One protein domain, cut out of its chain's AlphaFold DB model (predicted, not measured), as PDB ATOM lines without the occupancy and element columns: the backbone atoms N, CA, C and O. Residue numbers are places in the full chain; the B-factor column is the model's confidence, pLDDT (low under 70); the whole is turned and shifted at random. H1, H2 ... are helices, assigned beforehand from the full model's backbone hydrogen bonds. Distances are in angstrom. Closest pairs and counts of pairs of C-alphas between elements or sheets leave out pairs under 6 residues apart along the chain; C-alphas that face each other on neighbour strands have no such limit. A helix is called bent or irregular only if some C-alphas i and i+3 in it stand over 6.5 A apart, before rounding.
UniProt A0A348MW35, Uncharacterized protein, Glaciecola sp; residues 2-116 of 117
ATOM      1  N   GLU A   2     -18.175  -5.879  50.259       81.94
ATOM      2  CA  GLU A   2     -19.496  -5.422  49.790       81.94
ATOM      3  C   GLU A   2     -19.567  -3.955  49.348       81.94
ATOM      4  O   GLU A   2     -19.886  -3.671  48.198       81.94
ATOM      5  N   PHE A   3     -19.169  -3.019  50.215       87.62
ATOM      6  CA  PHE A   3     -19.176  -1.585  49.898       87.62
ATOM      7  C   PHE A   3     -18.368  -1.233  48.635       87.62
ATOM      8  O   PHE A   3     -18.818  -0.454  47.796       87.62
ATOM      9  N   VAL A   4     -17.190  -1.843  48.469       91.19
ATOM     10  CA  VAL A   4     -16.312  -1.607  47.313       91.19
ATOM     11  C   VAL A   4     -16.945  -2.169  46.042       91.19
ATOM     12  O   VAL A   4     -16.968  -1.489  45.017       91.19
ATOM     13  N   VAL A   5     -17.506  -3.378  46.110       90.50
ATOM     14  CA  VAL A   5     -18.209  -4.012  44.983       90.50
ATOM     15  C   VAL A   5     -19.431  -3.188  44.576       90.50
ATOM     16  O   VAL A   5     -19.642  -2.958  43.386       90.50
ATOM     17  N   GLY A   6     -20.196  -2.685  45.546       90.31
ATOM     18  CA  GLY A   6     -21.344  -1.812  45.308       90.31
ATOM     19  C   GLY A   6     -20.958  -0.528  44.572       90.31
ATOM     20  O   GLY A   6     -21.532  -0.226  43.527       90.31
ATOM     21  N   ILE A   7     -19.936   0.192  45.051       93.06
ATOM     22  CA  ILE A   7     -19.453   1.419  44.395       93.06
ATOM     23  C   ILE A   7     -18.947   1.135  42.983       93.06
ATOM     24  O   ILE A   7     -19.320   1.843  42.047       93.06
ATOM     25  N   LEU A   8     -18.125   0.097  42.805       92.62
ATOM     26  CA  LEU A   8     -17.601  -0.264  41.488       92.62
ATOM     27  C   LEU A   8     -18.730  -0.599  40.511       92.62
ATOM     28  O   LEU A   8     -18.696  -0.151  39.368       92.62
ATOM     29  N   SER A   9     -19.754  -1.316  40.971       93.38
ATOM     30  CA  SER A   9     -20.931  -1.648  40.165       93.38
ATOM     31  C   SER A   9     -21.677  -0.393  39.713       93.38
ATOM     32  O   SER A   9     -21.977  -0.251  38.529       93.38
ATOM     33  N   ILE A  10     -21.904   0.558  40.627       94.50
ATOM     34  CA  ILE A  10     -22.542   1.845  40.315       94.50
ATOM     35  C   ILE A  10     -21.732   2.602  39.259       94.50
ATOM     36  O   ILE A  10     -22.290   3.052  38.259       94.50
ATOM     37  N   VAL A  11     -20.417   2.720  39.452       94.88
ATOM     38  CA  VAL A  11     -19.528   3.429  38.519       94.88
ATOM     39  C   VAL A  11     -19.551   2.775  37.140       94.88
ATOM     40  O   VAL A  11     -19.707   3.473  36.137       94.88
ATOM     41  N   ILE A  12     -19.457   1.446  37.069       94.56
ATOM     42  CA  ILE A  12     -19.486   0.710  35.801       94.56
ATOM     43  C   ILE A  12     -20.823   0.926  35.082       94.56
ATOM     44  O   ILE A  12     -20.826   1.273  33.902       94.56
ATOM     45  N   TYR A  13     -21.955   0.794  35.774       95.12
ATOM     46  CA  TYR A  13     -23.272   1.009  35.171       95.12
ATOM     47  C   TYR A  13     -23.495   2.453  34.724       95.12
ATOM     48  O   TYR A  13     -24.060   2.671  33.651       95.12
ATOM     49  N   LEU A  14     -22.997   3.441  35.475       95.62
ATOM     50  CA  LEU A  14     -23.017   4.844  35.051       95.62
ATOM     51  C   LEU A  14     -22.200   5.060  33.775       95.62
ATOM     52  O   LEU A  14     -22.675   5.750  32.878       95.62
ATOM     53  N   ILE A  15     -21.010   4.463  33.667       94.00
ATOM     54  CA  ILE A  15     -20.155   4.567  32.473       94.00
ATOM     55  C   ILE A  15     -20.830   3.911  31.266       94.00
ATOM     56  O   ILE A  15     -20.907   4.521  30.201       94.00
ATOM     57  N   VAL A  16     -21.354   2.695  31.430       93.44
ATOM     58  CA  VAL A  16     -22.079   1.979  30.369       93.44
ATOM     59  C   VAL A  16     -23.275   2.805  29.903       93.44
ATOM     60  O   VAL A  16     -23.421   3.069  28.708       93.44
ATOM     61  N   GLY A  17     -24.091   3.281  30.848       94.56
ATOM     62  CA  GLY A  17     -25.215   4.166  30.575       94.56
ATOM     63  C   GLY A  17     -24.786   5.425  29.827       94.56
ATOM     64  O   GLY A  17     -25.355   5.740  28.784       94.56
ATOM     65  N   PHE A  18     -23.749   6.111  30.312       95.56
ATOM     66  CA  PHE A  18     -23.193   7.319  29.700       95.56
ATOM     67  C   PHE A  18     -22.810   7.096  28.241       95.56
ATOM     68  O   PHE A  18     -23.228   7.871  27.380       95.56
ATOM     69  N   VAL A  19     -22.072   6.025  27.939       91.88
ATOM     70  CA  VAL A  19     -21.673   5.712  26.561       91.88
ATOM     71  C   VAL A  19     -22.902   5.468  25.687       91.88
ATOM     72  O   VAL A  19     -22.993   6.042  24.603       91.88
ATOM     73  N   VAL A  20     -23.877   4.683  26.156       92.06
ATOM     74  CA  VAL A  20     -25.121   4.425  25.408       92.06
ATOM     75  C   VAL A  20     -25.875   5.727  25.132       92.06
ATOM     76  O   VAL A  20     -26.289   5.970  24.000       92.06
ATOM     77  N   GLY A  21     -26.035   6.589  26.136       92.75
ATOM     78  CA  GLY A  21     -26.709   7.880  25.991       92.75
ATOM     79  C   GLY A  21     -26.000   8.817  25.020       92.75
ATOM     80  O   GLY A  21     -26.636   9.392  24.137       92.75
ATOM     81  N   PHE A  22     -24.678   8.918  25.137       91.62
ATOM     82  CA  PHE A  22     -23.855   9.748  24.266       91.62
ATOM     83  C   PHE A  22     -23.917   9.275  22.808       91.62
ATOM     84  O   PHE A  22     -24.142  10.083  21.912       91.62
ATOM     85  N   VAL A  23     -23.764   7.968  22.561       87.94
ATOM     86  CA  VAL A  23     -23.751   7.385  21.207       87.94
ATOM     87  C   VAL A  23     -25.129   7.424  20.547       87.94
ATOM     88  O   VAL A  23     -25.236   7.735  19.365       87.94
ATOM     89  N   THR A  24     -26.201   7.124  21.282       89.94
ATOM     90  CA  THR A  24     -27.561   7.152  20.710       89.94
ATOM     91  C   THR A  24     -27.987   8.570  20.336       89.94
ATOM     92  O   THR A  24     -28.508   8.787  19.242       89.94
ATOM     93  N   THR A  25     -27.703   9.543  21.203       91.00
ATOM     94  CA  THR A  25     -28.004  10.958  20.943       91.00
ATOM     95  C   THR A  25     -27.141  11.496  19.807       91.00
ATOM     96  O   THR A  25     -27.662  12.148  18.904       91.00
ATOM     97  N   SER A  26     -25.846  11.161  19.781       87.94
ATOM     98  CA  SER A  26     -24.964  11.583  18.692       87.94
ATOM     99  C   SER A  26     -25.396  11.026  17.347       87.94
ATOM    100  O   SER A  26     -25.485  11.779  16.381       87.94
ATOM    101  N   HIS A  27     -25.759   9.745  17.288       85.25
ATOM    102  CA  HIS A  27     -26.265   9.126  16.071       85.25
ATOM    103  C   HIS A  27     -27.536   9.819  15.568       85.25
ATOM    104  O   HIS A  27     -27.612  10.182  14.395       85.25
ATOM    105  N   HIS A  28     -28.503  10.075  16.454       87.94
ATOM    106  CA  HIS A  28     -29.744  10.762  16.094       87.94
ATOM    107  C   HIS A  28     -29.492  12.180  15.554       87.94
ATOM    108  O   HIS A  28     -30.029  12.554  14.513       87.94
ATOM    109  N   TYR A  29     -28.625  12.950  16.214       87.19
ATOM    110  CA  TYR A  29     -28.314  14.329  15.831       87.19
ATOM    111  C   TYR A  29     -27.521  14.405  14.522       87.19
ATOM    112  O   TYR A  29     -27.795  15.271  13.692       87.19
ATOM    113  N   VAL A  30     -26.583  13.478  14.308       82.25
ATOM    114  CA  VAL A  30     -25.835  13.362  13.049       82.25
ATOM    115  C   VAL A  30     -26.778  13.035  11.889       82.25
ATOM    116  O   VAL A  30     -26.662  13.652  10.831       82.25
ATOM    117  N   LEU A  31     -27.746  12.130  12.083       82.94
ATOM    118  CA  LEU A  31     -28.766  11.828  11.070       82.94
ATOM    119  C   LEU A  31     -29.690  13.022  10.784       82.94
ATOM    120  O   LEU A  31     -30.089  13.217   9.640       82.94
ATOM    121  N   ALA A  32     -29.983  13.843  11.792       86.38
ATOM    122  CA  ALA A  32     -30.745  15.083  11.642       86.38
ATOM    123  C   ALA A  32     -29.919  16.259  11.071       86.38
ATOM    124  O   ALA A  32     -30.464  17.331  10.823       86.38
ATOM    125  N   GLY A  33     -28.614  16.078  10.833       83.12
ATOM    126  CA  GLY A  33     -27.740  17.088  10.228       83.12
ATOM    127  C   GLY A  33     -27.139  18.105  11.203       83.12
ATOM    128  O   GLY A  33     -26.451  19.032  10.765       83.12
ATOM    129  N   TYR A  34     -27.336  17.936  12.512       85.69
ATOM    130  CA  TYR A  34     -26.701  18.774  13.526       85.69
ATOM    131  C   TYR A  34     -25.211  18.438  13.657       85.69
ATOM    132  O   TYR A  34     -24.823  17.272  13.741       85.69
ATOM    133  N   ARG A  35     -24.355  19.467  13.703       80.19
ATOM    134  CA  ARG A  35     -22.898  19.306  13.836       80.19
ATOM    135  C   ARG A  35     -22.419  19.743  15.221       80.19
ATOM    136  O   ARG A  35     -22.780  20.841  15.640       80.19
ATOM    137  N   PRO A  36     -21.566  18.953  15.897       85.94
ATOM    138  CA  PRO A  36     -21.018  19.345  17.186       85.94
ATOM    139  C   PRO A  36     -19.997  20.490  17.045       85.94
ATOM    140  O   PRO A  36     -19.105  20.456  16.195       85.94
ATOM    141  N   LYS A  37     -20.085  21.483  17.926       86.88
ATOM    142  CA  LYS A  37     -19.134  22.574  18.166       86.88
ATOM    143  C   LYS A  37     -18.044  22.124  19.141       86.88
ATOM    144  O   LYS A  37     -18.020  22.498  20.310       86.88
ATOM    145  N   THR A  38     -17.115  21.301  18.664       84.50
ATOM    146  CA  THR A  38     -15.973  20.839  19.466       84.50
ATOM    147  C   THR A  38     -14.672  20.862  18.673       84.50
ATOM    148  O   THR A  38     -14.670  20.649  17.466       84.50
ATOM    149  N   SER A  39     -13.551  21.088  19.359       86.69
ATOM    150  CA  SER A  39     -12.200  20.919  18.807       86.69
ATOM    151  C   SER A  39     -11.678  19.481  18.947       86.69
ATOM    152  O   SER A  39     -10.590  19.162  18.461       86.69
ATOM    153  N   ASN A  40     -12.437  18.587  19.597       83.44
ATOM    154  CA  ASN A  40     -12.037  17.200  19.789       83.44
ATOM    155  C   ASN A  40     -12.096  16.428  18.460       83.44
ATOM    156  O   ASN A  40     -13.171  16.107  17.948       83.44
ATOM    157  N   LYS A  41     -10.915  16.085  17.931       79.25
ATOM    158  CA  LYS A  41     -10.754  15.374  16.654       79.25
ATOM    159  C   LYS A  41     -11.473  14.024  16.616       79.25
ATOM    160  O   LYS A  41     -11.974  13.657  15.559       79.25
ATOM    161  N   LEU A  42     -11.547  13.305  17.738       78.06
ATOM    162  CA  LEU A  42     -12.246  12.021  17.811       78.06
ATOM    163  C   LEU A  42     -13.752  12.220  17.638       78.06
ATOM    164  O   LEU A  42     -14.367  11.551  16.818       78.06
ATOM    165  N   ILE A  43     -14.340  13.181  18.353       79.50
ATOM    166  CA  ILE A  43     -15.777  13.474  18.254       79.50
ATOM    167  C   ILE A  43     -16.137  13.957  16.846       79.50
ATOM    168  O   ILE A  43     -17.110  13.486  16.263       79.50
ATOM    169  N   LEU A  44     -15.325  14.850  16.273       80.06
ATOM    170  CA  LEU A  44     -15.509  15.317  14.898       80.06
ATOM    171  C   LEU A  44     -15.398  14.179  13.878       80.06
ATOM    172  O   LEU A  44     -16.151  14.161  12.911       80.06
ATOM    173  N   PHE A  45     -14.482  13.230  14.091       77.75
ATOM    174  CA  PHE A  45     -14.341  12.048  13.245       77.75
ATOM    175  C   PHE A  45     -15.586  11.152  13.309       77.75
ATOM    176  O   PHE A  45     -16.089  10.748  12.264       77.75
ATOM    177  N   LEU A  46     -16.119  10.903  14.510       74.62
ATOM    178  CA  LEU A  46     -17.337  10.109  14.722       74.62
ATOM    179  C   LEU A  46     -18.592  10.768  14.135       74.62
ATOM    180  O   LEU A  46     -19.485  10.076  13.656       74.62
ATOM    181  N   ALA A  47     -18.661  12.098  14.165       75.75
ATOM    182  CA  ALA A  47     -19.785  12.872  13.643       75.75
ATOM    183  C   ALA A  47     -19.699  13.152  12.131       75.75
ATOM    184  O   ALA A  47     -20.595  13.783  11.563       75.75
ATOM    185  N   ARG A  48     -18.609  12.745  11.469       73.62
ATOM    186  CA  ARG A  48     -18.375  13.031  10.051       73.62
ATOM    187  C   ARG A  48     -19.232  12.119   9.162       73.62
ATOM    188  O   ARG A  48     -19.336  10.926   9.442       73.62
ATOM    189  N   PRO A  49     -19.779  12.620   8.040       69.25
ATOM    190  CA  PRO A  49     -20.426  11.769   7.049       69.25
ATOM    191  C   PRO A  49     -19.489  10.656   6.559       69.25
ATOM    192  O   PRO A  49     -18.358  10.922   6.150       69.25
ATOM    193  N   THR A  50     -19.978   9.414   6.510       67.56
ATOM    194  CA  THR A  50     -19.201   8.215   6.130       67.56
ATOM    195  C   THR A  50     -18.551   8.309   4.741       67.56
ATOM    196  O   THR A  50     -17.560   7.629   4.462       67.56
ATOM    197  N   ARG A  51     -19.090   9.166   3.861       68.94
ATOM    198  CA  ARG A  51     -18.537   9.459   2.529       68.94
ATOM    199  C   ARG A  51     -17.161  10.134   2.569       68.94
ATOM    200  O   ARG A  51     -16.375   9.927   1.656       68.94
ATOM    201  N   ASP A  52     -16.855  10.874   3.634       73.38
ATOM    202  CA  ASP A  52     -15.626  11.668   3.741       73.38
ATOM    203  C   ASP A  52     -14.494  10.919   4.480       73.38
ATOM    204  O   ASP A  52     -13.434  11.488   4.758       73.38
ATOM    205  N   ILE A  53     -14.726   9.653   4.847       78.56
ATOM    206  CA  ILE A  53     -13.797   8.796   5.592       78.56
ATOM    207  C   ILE A  53     -13.006   7.928   4.603       78.56
ATOM    208  O   ILE A  53     -13.594   7.257   3.748       78.56
ATOM    209  N   THR A  54     -11.674   7.908   4.719       83.75
ATOM    210  CA  THR A  54     -10.814   7.103   3.832       83.75
ATOM    211  C   THR A  54     -10.996   5.600   4.077       83.75
ATOM    212  O   THR A  54     -11.421   5.180   5.154       83.75
ATOM    213  N   GLY A  55     -10.661   4.755   3.092       84.00
ATOM    214  CA  GLY A  55     -10.817   3.296   3.215       84.00
ATOM    215  C   GLY A  55     -10.113   2.709   4.447       84.00
ATOM    216  O   GLY A  55     -10.705   1.928   5.187       84.00
ATOM    217  N   PHE A  56      -8.893   3.166   4.735       85.62
ATOM    218  CA  PHE A  56      -8.142   2.747   5.922       85.62
ATOM    219  C   PHE A  56      -8.801   3.193   7.240       85.62
ATOM    220  O   PHE A  56      -8.875   2.423   8.194       85.62
ATOM    221  N   GLN A  57      -9.357   4.409   7.289       81.88
ATOM    222  CA  GLN A  57     -10.084   4.902   8.464       81.88
ATOM    223  C   GLN A  57     -11.370   4.104   8.729       81.88
ATOM    224  O   GLN A  57     -11.710   3.866   9.888       81.88
ATOM    225  N   LYS A  58     -12.058   3.639   7.677       80.31
ATOM    226  CA  LYS A  58     -13.216   2.738   7.809       80.31
ATOM    227  C   LYS A  58     -12.820   1.398   8.421       80.31
ATOM    228  O   LYS A  58     -13.549   0.895   9.269       80.31
ATOM    229  N   LEU A  59     -11.666   0.848   8.035       84.81
ATOM    230  CA  LEU A  59     -11.153  -0.402   8.600       84.81
ATOM    231  C   LEU A  59     -10.839  -0.261  10.095       84.81
ATOM    232  O   LEU A  59     -11.282  -1.090  10.884       84.81
ATOM    233  N   ILE A  60     -10.142   0.810  10.496       85.25
ATOM    234  CA  ILE A  60      -9.873   1.100  11.917       85.25
ATOM    235  C   ILE A  60     -11.183   1.212  12.695       85.25
ATOM    236  O   ILE A  60     -11.312   0.629  13.769       85.25
ATOM    237  N   TYR A  61     -12.166   1.929  12.145       80.94
ATOM    238  CA  TYR A  61     -13.465   2.087  12.787       80.94
ATOM    239  C   TYR A  61     -14.195   0.749  12.945       80.94
ATOM    240  O   TYR A  61     -14.693   0.444  14.025       80.94
ATOM    241  N   ALA A  62     -14.207  -0.087  11.904       83.38
ATOM    242  CA  ALA A  62     -14.823  -1.409  11.949       83.38
ATOM    243  C   ALA A  62     -14.163  -2.318  12.997       83.38
ATOM    244  O   ALA A  62     -14.861  -2.936  13.797       83.38
ATOM    245  N   LEU A  63     -12.828  -2.354  13.045       88.75
ATOM    246  CA  LEU A  63     -12.089  -3.123  14.049       88.75
ATOM    247  C   LEU A  63     -12.357  -2.611  15.468       88.75
ATOM    248  O   LEU A  63     -12.599  -3.411  16.369       88.75
ATOM    249  N   ALA A  64     -12.379  -1.291  15.662       85.00
ATOM    250  CA  ALA A  64     -12.713  -0.687  16.948       85.00
ATOM    251  C   ALA A  64     -14.133  -1.064  17.396       85.00
ATOM    252  O   ALA A  64     -14.327  -1.411  18.558       85.00
ATOM    253  N   MET A  65     -15.107  -1.075  16.481       83.44
ATOM    254  CA  MET A  65     -16.473  -1.517  16.774       83.44
ATOM    255  C   MET A  65     -16.527  -3.002  17.148       83.44
ATOM    256  O   MET A  65     -17.177  -3.348  18.131       83.44
ATOM    257  N   ILE A  66     -15.810  -3.870  16.427       88.81
ATOM    258  CA  ILE A  66     -15.732  -5.307  16.741       88.81
ATOM    259  C   ILE A  66     -15.138  -5.532  18.132       88.81
ATOM    260  O   ILE A  66     -15.672  -6.336  18.887       88.81
ATOM    261  N   ILE A  67     -14.072  -4.812  18.492       89.25
ATOM    262  CA  ILE A  67     -13.443  -4.884  19.822       89.25
ATOM    263  C   ILE A  67     -14.364  -4.305  20.904       89.25
ATOM    264  O   ILE A  67     -14.379  -4.789  22.035       89.25
ATOM    265  N   TRP A  68     -15.158  -3.290  20.570       85.94
ATOM    266  CA  TRP A  68     -16.054  -2.649  21.525       85.94
ATOM    267  C   TRP A  68     -17.198  -3.563  21.973       85.94
ATOM    268  O   TRP A  68     -17.581  -3.527  23.140       85.94
ATOM    269  N   VAL A  69     -17.711  -4.418  21.085       87.56
ATOM    270  CA  VAL A  69     -18.803  -5.357  21.393       87.56
ATOM    271  C   VAL A  69     -18.498  -6.258  22.610       87.56
ATOM    272  O   VAL A  69     -19.267  -6.212  23.573       87.56
ATOM    273  N   PRO A  70     -17.406  -7.048  22.650       91.81
ATOM    274  CA  PRO A  70     -17.099  -7.888  23.805       91.81
ATOM    275  C   PRO A  70     -16.759  -7.067  25.053       91.81
ATOM    276  O   PRO A  70     -17.137  -7.470  26.152       91.81
ATOM    277  N   ILE A  71     -16.107  -5.905  24.913       90.31
ATOM    278  CA  ILE A  71     -15.825  -5.008  26.047       90.31
ATOM    279  C   ILE A  71     -17.132  -4.541  26.687       90.31
ATOM    280  O   ILE A  71     -17.274  -4.589  27.907       90.31
ATOM    281  N   PHE A  72     -18.109  -4.145  25.876       88.00
ATOM    282  CA  PHE A  72     -19.410  -3.690  26.343       88.00
ATOM    283  C   PHE A  72     -20.152  -4.777  27.130       88.00
ATOM    284  O   PHE A  72     -20.573  -4.536  28.262       88.00
ATOM    285  N   PHE A  73     -20.253  -5.993  26.583       90.06
ATOM    286  CA  PHE A  73     -20.882  -7.112  27.295       90.06
ATOM    287  C   PHE A  73     -20.117  -7.502  28.561       90.06
ATOM    288  O   PHE A  73     -20.735  -7.787  29.588       90.06
ATOM    289  N   THR A  74     -18.784  -7.444  28.525       92.19
ATOM    290  CA  THR A  74     -17.946  -7.685  29.704       92.19
ATOM    291  C   THR A  74     -18.231  -6.655  30.790       92.19
ATOM    292  O   THR A  74     -18.422  -7.036  31.936       92.19
ATOM    293  N   LEU A  75     -18.328  -5.366  30.455       90.25
ATOM    294  CA  LEU A  75     -18.637  -4.313  31.426       90.25
ATOM    295  C   LEU A  75     -20.030  -4.476  32.047       90.25
ATOM    296  O   LEU A  75     -20.200  -4.178  33.223       90.25
ATOM    297  N   ILE A  76     -21.014  -4.983  31.304       90.00
ATOM    298  CA  ILE A  76     -22.346  -5.278  31.858       90.00
ATOM    299  C   ILE A  76     -22.296  -6.475  32.816       90.00
ATOM    300  O   ILE A  76     -22.884  -6.426  33.897       90.00
ATOM    301  N   ALA A  77     -21.596  -7.545  32.431       91.75
ATOM    302  CA  ALA A  77     -21.529  -8.780  33.208       91.75
ATOM    303  C   ALA A  77     -20.600  -8.678  34.431       91.75
ATOM    304  O   ALA A  77     -20.839  -9.330  35.446       91.75
ATOM    305  N   LEU A  78     -19.548  -7.862  34.352       92.56
ATOM    306  CA  LEU A  78     -18.484  -7.789  35.351       92.56
ATOM    307  C   LEU A  78     -19.002  -7.462  36.765       92.56
ATOM    308  O   LEU A  78     -18.640  -8.199  37.681       92.56
ATOM    309  N   PRO A  79     -19.873  -6.456  36.984       90.81
ATOM    310  CA  PRO A  79     -20.466  -6.195  38.298       90.81
ATOM    311  C   PRO A  79     -21.186  -7.405  38.910       90.81
ATOM    312  O   PRO A  79     -21.040  -7.659  40.102       90.81
ATOM    313  N   ILE A  80     -21.895  -8.185  38.088       91.94
ATOM    314  CA  ILE A  80     -22.662  -9.366  38.518       91.94
ATOM    315  C   ILE A  80     -21.714 -10.515  38.891       91.94
ATOM    316  O   ILE A  80     -21.896 -11.188  39.903       91.94
ATOM    317  N   ILE A  81     -20.668 -10.733  38.090       92.62
ATOM    318  CA  ILE A  81     -19.657 -11.767  38.360       92.62
ATOM    319  C   ILE A  81     -18.863 -11.419  39.626       92.62
ATOM    320  O   ILE A  81     -18.610 -12.285  40.465       92.62
ATOM    321  N   LEU A  82     -18.476 -10.148  39.783       90.44
ATOM    322  CA  LEU A  82     -17.747  -9.678  40.961       90.44
ATOM    323  C   LEU A  82     -18.603  -9.773  42.225       90.44
ATOM    324  O   LEU A  82     -18.091 -10.212  43.254       90.44
ATOM    325  N   SER A  83     -19.890  -9.426  42.159       92.19
ATOM    326  CA  SER A  83     -20.785  -9.576  43.307       92.19
ATOM    327  C   SER A  83     -20.989 -11.035  43.678       92.19
ATOM    328  O   SER A  83     -20.815 -11.379  44.838       92.19
ATOM    329  N   GLY A  84     -21.224 -11.922  42.709       90.62
ATOM    330  CA  GLY A  84     -21.398 -13.349  42.989       90.62
ATOM    331  C   GLY A  84     -20.199 -13.977  43.709       90.62
ATOM    332  O   GLY A  84     -20.372 -14.899  44.501       90.62
ATOM    333  N   LYS A  85     -18.985 -13.460  43.473       91.44
ATOM    334  CA  LYS A  85     -17.751 -13.963  44.093       91.44
ATOM    335  C   LYS A  85     -17.393 -13.293  45.422       91.44
ATOM    336  O   LYS A  85     -16.857 -13.961  46.301       91.44
ATOM    337  N   TYR A  86     -17.611 -11.984  45.549       91.06
ATOM    338  CA  TYR A  86     -17.072 -11.182  46.658       91.06
ATOM    339  C   TYR A  86     -18.139 -10.537  47.556       91.06
ATOM    340  O   TYR A  86     -17.773  -9.995  48.600       91.06
ATOM    341  N   ALA A  87     -19.410 -10.550  47.143       91.00
ATOM    342  CA  ALA A  87     -20.556  -9.979  47.859       91.00
ATOM    343  C   ALA A  87     -21.888 -10.646  47.418       91.00
ATOM    344  O   ALA A  87     -22.730  -9.998  46.778       91.00
ATOM    345  N   PRO A  88     -22.056 -11.968  47.627       90.38
ATOM    346  CA  PRO A  88     -23.149 -12.737  47.031       90.38
ATOM    347  C   PRO A  88     -24.536 -12.234  47.456       90.38
ATOM    348  O   PRO A  88     -25.426 -12.136  46.608       90.38
ATOM    349  N   GLU A  89     -24.698 -11.814  48.709       90.94
ATOM    350  CA  GLU A  89     -25.899 -11.170  49.259       90.94
ATOM    351  C   GLU A  89     -26.308  -9.882  48.526       90.94
ATOM    352  O   GLU A  89     -27.494  -9.548  48.470       90.94
ATOM    353  N   MET A  90     -25.358  -9.178  47.902       89.19
ATOM    354  CA  MET A  90     -25.625  -7.960  47.134       89.19
ATOM    355  C   MET A  90     -26.015  -8.216  45.673       89.19
ATOM    356  O   MET A  90     -26.467  -7.293  44.992       89.19
ATOM    357  N   THR A  91     -25.859  -9.441  45.167       91.50
ATOM    358  CA  THR A  91     -25.968  -9.743  43.727       91.50
ATOM    359  C   THR A  91     -27.326  -9.368  43.142       91.50
ATOM    360  O   THR A  91     -27.385  -8.735  42.088       91.50
ATOM    361  N   THR A  92     -28.420  -9.679  43.840       92.12
ATOM    362  CA  THR A  92     -29.774  -9.313  43.395       92.12
ATOM    363  C   THR A  92     -29.947  -7.796  43.313       92.12
ATOM    364  O   THR A  92     -30.502  -7.291  42.340       92.12
ATOM    365  N   TYR A  93     -29.424  -7.052  44.291       91.06
ATOM    366  CA  TYR A  93     -29.497  -5.589  44.297       91.06
ATOM    367  C   TYR A  93     -28.669  -4.970  43.171       91.06
ATOM    368  O   TYR A  93     -29.122  -4.023  42.531       91.06
ATOM    369  N   ILE A  94     -27.483  -5.517  42.894       91.50
ATOM    370  CA  ILE A  94     -26.623  -5.073  41.790       91.50
ATOM    371  C   ILE A  94     -27.309  -5.341  40.448       91.50
ATOM    372  O   ILE A  94     -27.391  -4.438  39.618       91.50
ATOM    373  N   LEU A  95     -27.901  -6.522  40.265       92.19
ATOM    374  CA  LEU A  95     -28.648  -6.853  39.054       92.19
ATOM    375  C   LEU A  95     -29.833  -5.902  38.828       92.19
ATOM    376  O   LEU A  95     -30.000  -5.377  37.729       92.19
ATOM    377  N   ILE A  96     -30.633  -5.642  39.867       91.81
ATOM    378  CA  ILE A  96     -31.771  -4.713  39.789       91.81
ATOM    379  C   ILE A  96     -31.285  -3.277  39.544       91.81
ATOM    380  O   ILE A  96     -31.912  -2.534  38.790       91.81
ATOM    381  N   GLY A  97     -30.153  -2.891  40.137       90.44
ATOM    382  CA  GLY A  97     -29.547  -1.567  40.008       90.44
ATOM    383  C   GLY A  97     -29.054  -1.225  38.599       90.44
ATOM    384  O   GLY A  97     -28.974  -0.041  38.268       90.44
ATOM    385  N   LEU A  98     -28.795  -2.225  37.746       90.25
ATOM    386  CA  LEU A  98     -28.340  -2.039  36.362       90.25
ATOM    387  C   LEU A  98     -29.219  -1.048  35.587       90.25
ATOM    388  O   LEU A  98     -28.705  -0.125  34.956       90.25
ATOM    389  N   ILE A  99     -30.540  -1.231  35.641       92.19
ATOM    390  CA  ILE A  99     -31.495  -0.433  34.862       92.19
ATOM    391  C   ILE A  99     -31.555   1.023  35.348       92.19
ATOM    392  O   ILE A  99     -31.283   1.910  34.535       92.19
ATOM    393  N   PRO A 100     -31.886   1.330  36.621       95.88
ATOM    394  CA  PRO A 100     -32.007   2.716  37.069       95.88
ATOM    395  C   PRO A 100     -30.673   3.468  37.000       95.88
ATOM    396  O   PRO A 100     -30.643   4.609  36.542       95.88
ATOM    397  N   ILE A 101     -29.555   2.838  37.379       95.44
ATOM    398  CA  ILE A 101     -28.234   3.484  37.344       95.44
ATOM    399  C   ILE A 101     -27.781   3.690  35.896       95.44
ATOM    400  O   ILE A 101     -27.344   4.783  35.530       95.44
ATOM    401  N   GLY A 102     -27.946   2.674  35.045       93.88
ATOM    402  CA  GLY A 102     -27.662   2.782  33.617       93.88
ATOM    403  C   GLY A 102     -28.516   3.855  32.937       93.88
ATOM    404  O   GLY A 102     -28.014   4.605  32.101       93.88
ATOM    405  N   PHE A 103     -29.781   4.003  33.334       95.69
ATOM    406  CA  PHE A 103     -30.660   5.057  32.832       95.69
ATOM    407  C   PHE A 103     -30.186   6.456  33.241       95.69
ATOM    408  O   PHE A 103     -30.129   7.348  32.393       95.69
ATOM    409  N   VAL A 104     -29.771   6.653  34.497       97.31
ATOM    410  CA  VAL A 104     -29.160   7.919  34.943       97.31
ATOM    411  C   VAL A 104     -27.909   8.227  34.122       97.31
ATOM    412  O   VAL A 104     -27.787   9.329  33.584       97.31
ATOM    413  N   GLY A 105     -27.020   7.245  33.945       96.06
ATOM    414  CA  GLY A 105     -25.847   7.376  33.079       96.06
ATOM    415  C   GLY A 105     -26.234   7.796  31.660       96.06
ATOM    416  O   GLY A 105     -25.675   8.753  31.126       96.06
ATOM    417  N   LYS A 106     -27.251   7.153  31.076       96.69
ATOM    418  CA  LYS A 106     -27.775   7.471  29.738       96.69
ATOM    419  C   LYS A 106     -28.225   8.923  29.625       96.69
ATOM    420  O   LYS A 106     -27.863   9.587  28.656       96.69
ATOM    421  N   LEU A 107     -28.970   9.438  30.601       97.00
ATOM    422  CA  LEU A 107     -29.394  10.841  30.607       97.00
ATOM    423  C   LEU A 107     -28.201  11.801  30.669       97.00
ATOM    424  O   LEU A 107     -28.186  12.805  29.957       97.00
ATOM    425  N   ILE A 108     -27.186  11.493  31.482       96.88
ATOM    426  CA  ILE A 108     -25.961  12.304  31.577       96.88
ATOM    427  C   ILE A 108     -25.206  12.289  30.241       96.88
ATOM    428  O   ILE A 108     -24.780  13.341  29.765       96.88
ATOM    429  N   GLY A 109     -25.068  11.118  29.617       93.19
ATOM    430  CA  GLY A 109     -24.423  10.961  28.313       93.19
ATOM    431  C   GLY A 109     -25.125  11.740  27.204       93.19
ATOM    432  O   GLY A 109     -24.468  12.449  26.442       93.19
ATOM    433  N   ALA A 110     -26.458  11.665  27.157       94.19
ATOM    434  CA  ALA A 110     -27.277  12.419  26.211       94.19
ATOM    435  C   ALA A 110     -27.096  13.932  26.391       94.19
ATOM    436  O   ALA A 110     -26.675  14.614  25.458       94.19
ATOM    437  N   LYS A 111     -27.269  14.443  27.618       95.44
ATOM    438  CA  LYS A 111     -27.056  15.864  27.941       95.44
ATOM    439  C   LYS A 111     -25.647  16.340  27.602       95.44
ATOM    440  O   LYS A 111     -25.451  17.476  27.171       95.44
ATOM    441  N   LYS A 112     -24.639  15.482  27.794       93.94
ATOM    442  CA  LYS A 112     -23.261  15.822  27.438       93.94
ATOM    443  C   LYS A 112     -23.111  16.011  25.932       93.94
ATOM    444  O   LYS A 112     -22.427  16.951  25.539       93.94
ATOM    445  N   TRP A 113     -23.736  15.173  25.109       91.25
ATOM    446  CA  TRP A 113     -23.759  15.391  23.662       91.25
ATOM    447  C   TRP A 113     -24.503  16.674  23.288       91.25
ATOM    448  O   TRP A 113     -23.972  17.473  22.527       91.25
ATOM    449  N   GLU A 114     -25.683  16.904  23.862       90.50
ATOM    450  CA  GLU A 114     -26.489  18.109  23.607       90.50
ATOM    451  C   GLU A 114     -25.710  19.392  23.913       90.50
ATOM    452  O   GLU A 114     -25.782  20.349  23.156       90.50
ATOM    453  N   SER A 115     -24.878  19.394  24.959       91.56
ATOM    454  CA  SER A 115     -24.007  20.536  25.275       91.56
ATOM    455  C   SER A 115     -22.913  20.815  24.235       91.56
ATOM    456  O   SER A 115     -22.283  21.870  24.275       91.56
ATOM    457  N   LEU A 116     -22.634  19.854  23.349       87.19
ATOM    458  CA  LEU A 116     -21.616  19.959  22.308       87.19
ATOM    459  C   LEU A 116     -22.190  20.387  20.959       87.19
ATOM    460  O   LEU A 116     -21.390  20.603  20.059       87.19
TER     461      LEU A 116
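AT A GLANCE: This is residues 2 to 116 of the 117 residues of an uncharacterized protein of Glaciecola sp (UniProt A0A348MW35). The model is a long, narrow, open V: the long helices H1 and H4 lie side by side as one limb, and the bent helix H3 makes the other. Arm H3b packs on H1 and H4 at the closed end, while arm H3a spreads away from H1 towards the other end, where the short helix H2 and its links bridge the opening. The printed part has 115 residues with four named helices, H1, H2, H3 and H4 in chain order, and no named strand; its class is all helix. It is loose, with a radius of gyration of the C-alphas of 16.9 A, and elongated, spanning 52 by 29 by 20 A.

IN THESE COORDINATES: H1 holds residues 2 to 31 and is 43.4 A long from C-alpha 2 at (-19.496, -5.422, 49.790) to C-alpha 31 at (-28.766, 11.828, 11.070). H2 follows at residues 41 to 46. H3, residues 55 to 86, was assigned as one helix by its hydrogen bonds but is bent: C-alphas 76 and 79 are 6.8 A apart. Its arm H3a, residues 55 to 76, is 32.0 A long and has a kink of 26 degrees near residue 70; its arm H3b is residues 79 to 86. H4, residues 88 to 114, is 38.9 A long and ends at C-alpha 114 at (-26.489, 18.109, 23.607). H4 is irregular, with C-alphas 89 and 92 7.3 A apart, and has a kink of 46 degrees near residue 96.

HOW THE PARTS SIT: H1 touches H4, closest at the C-alphas of Gly 21 and Lys 106, 3.9 A; they run the same way at a shallow tilt of 33 degrees, only just short of steep. H1 touches H3b with residues 2 to 12 alone, closest at the C-alphas of Ser 9 and Pro 79, 4.9 A, opposite ways at a shallow tilt of 10 degrees. H3b and H4 form a helical hairpin, closest at the C-alphas of Ser 83 and Thr 91, 5.2 A. H3a touches H1 with residues 72 to 76 alone, closest at the C-alphas of Leu 75 and Ile 12, 6.7 A. H3a and H4 are only just apart, 8.2 A at the closest. H2 touches no helix but is near H1. Every O i to N i+4 pair is within hydrogen-bond range in H1, H2 and H3b; in H3a 16 of 18 are, and in H4 19 of 23.

THE WHOLE: The two C-alphas farthest apart, those of Asp 52 and Glu 89, are 52.0 A apart. Residues 62 to 71, which belong to H3, stand free. The printed part has no cut; the link from H3 to H4 is tight, and those from H1 to H2 and H2 to H3 are short. The mean pLDDT of the printed part is 88.3, and residues 49 to 51 are under 70.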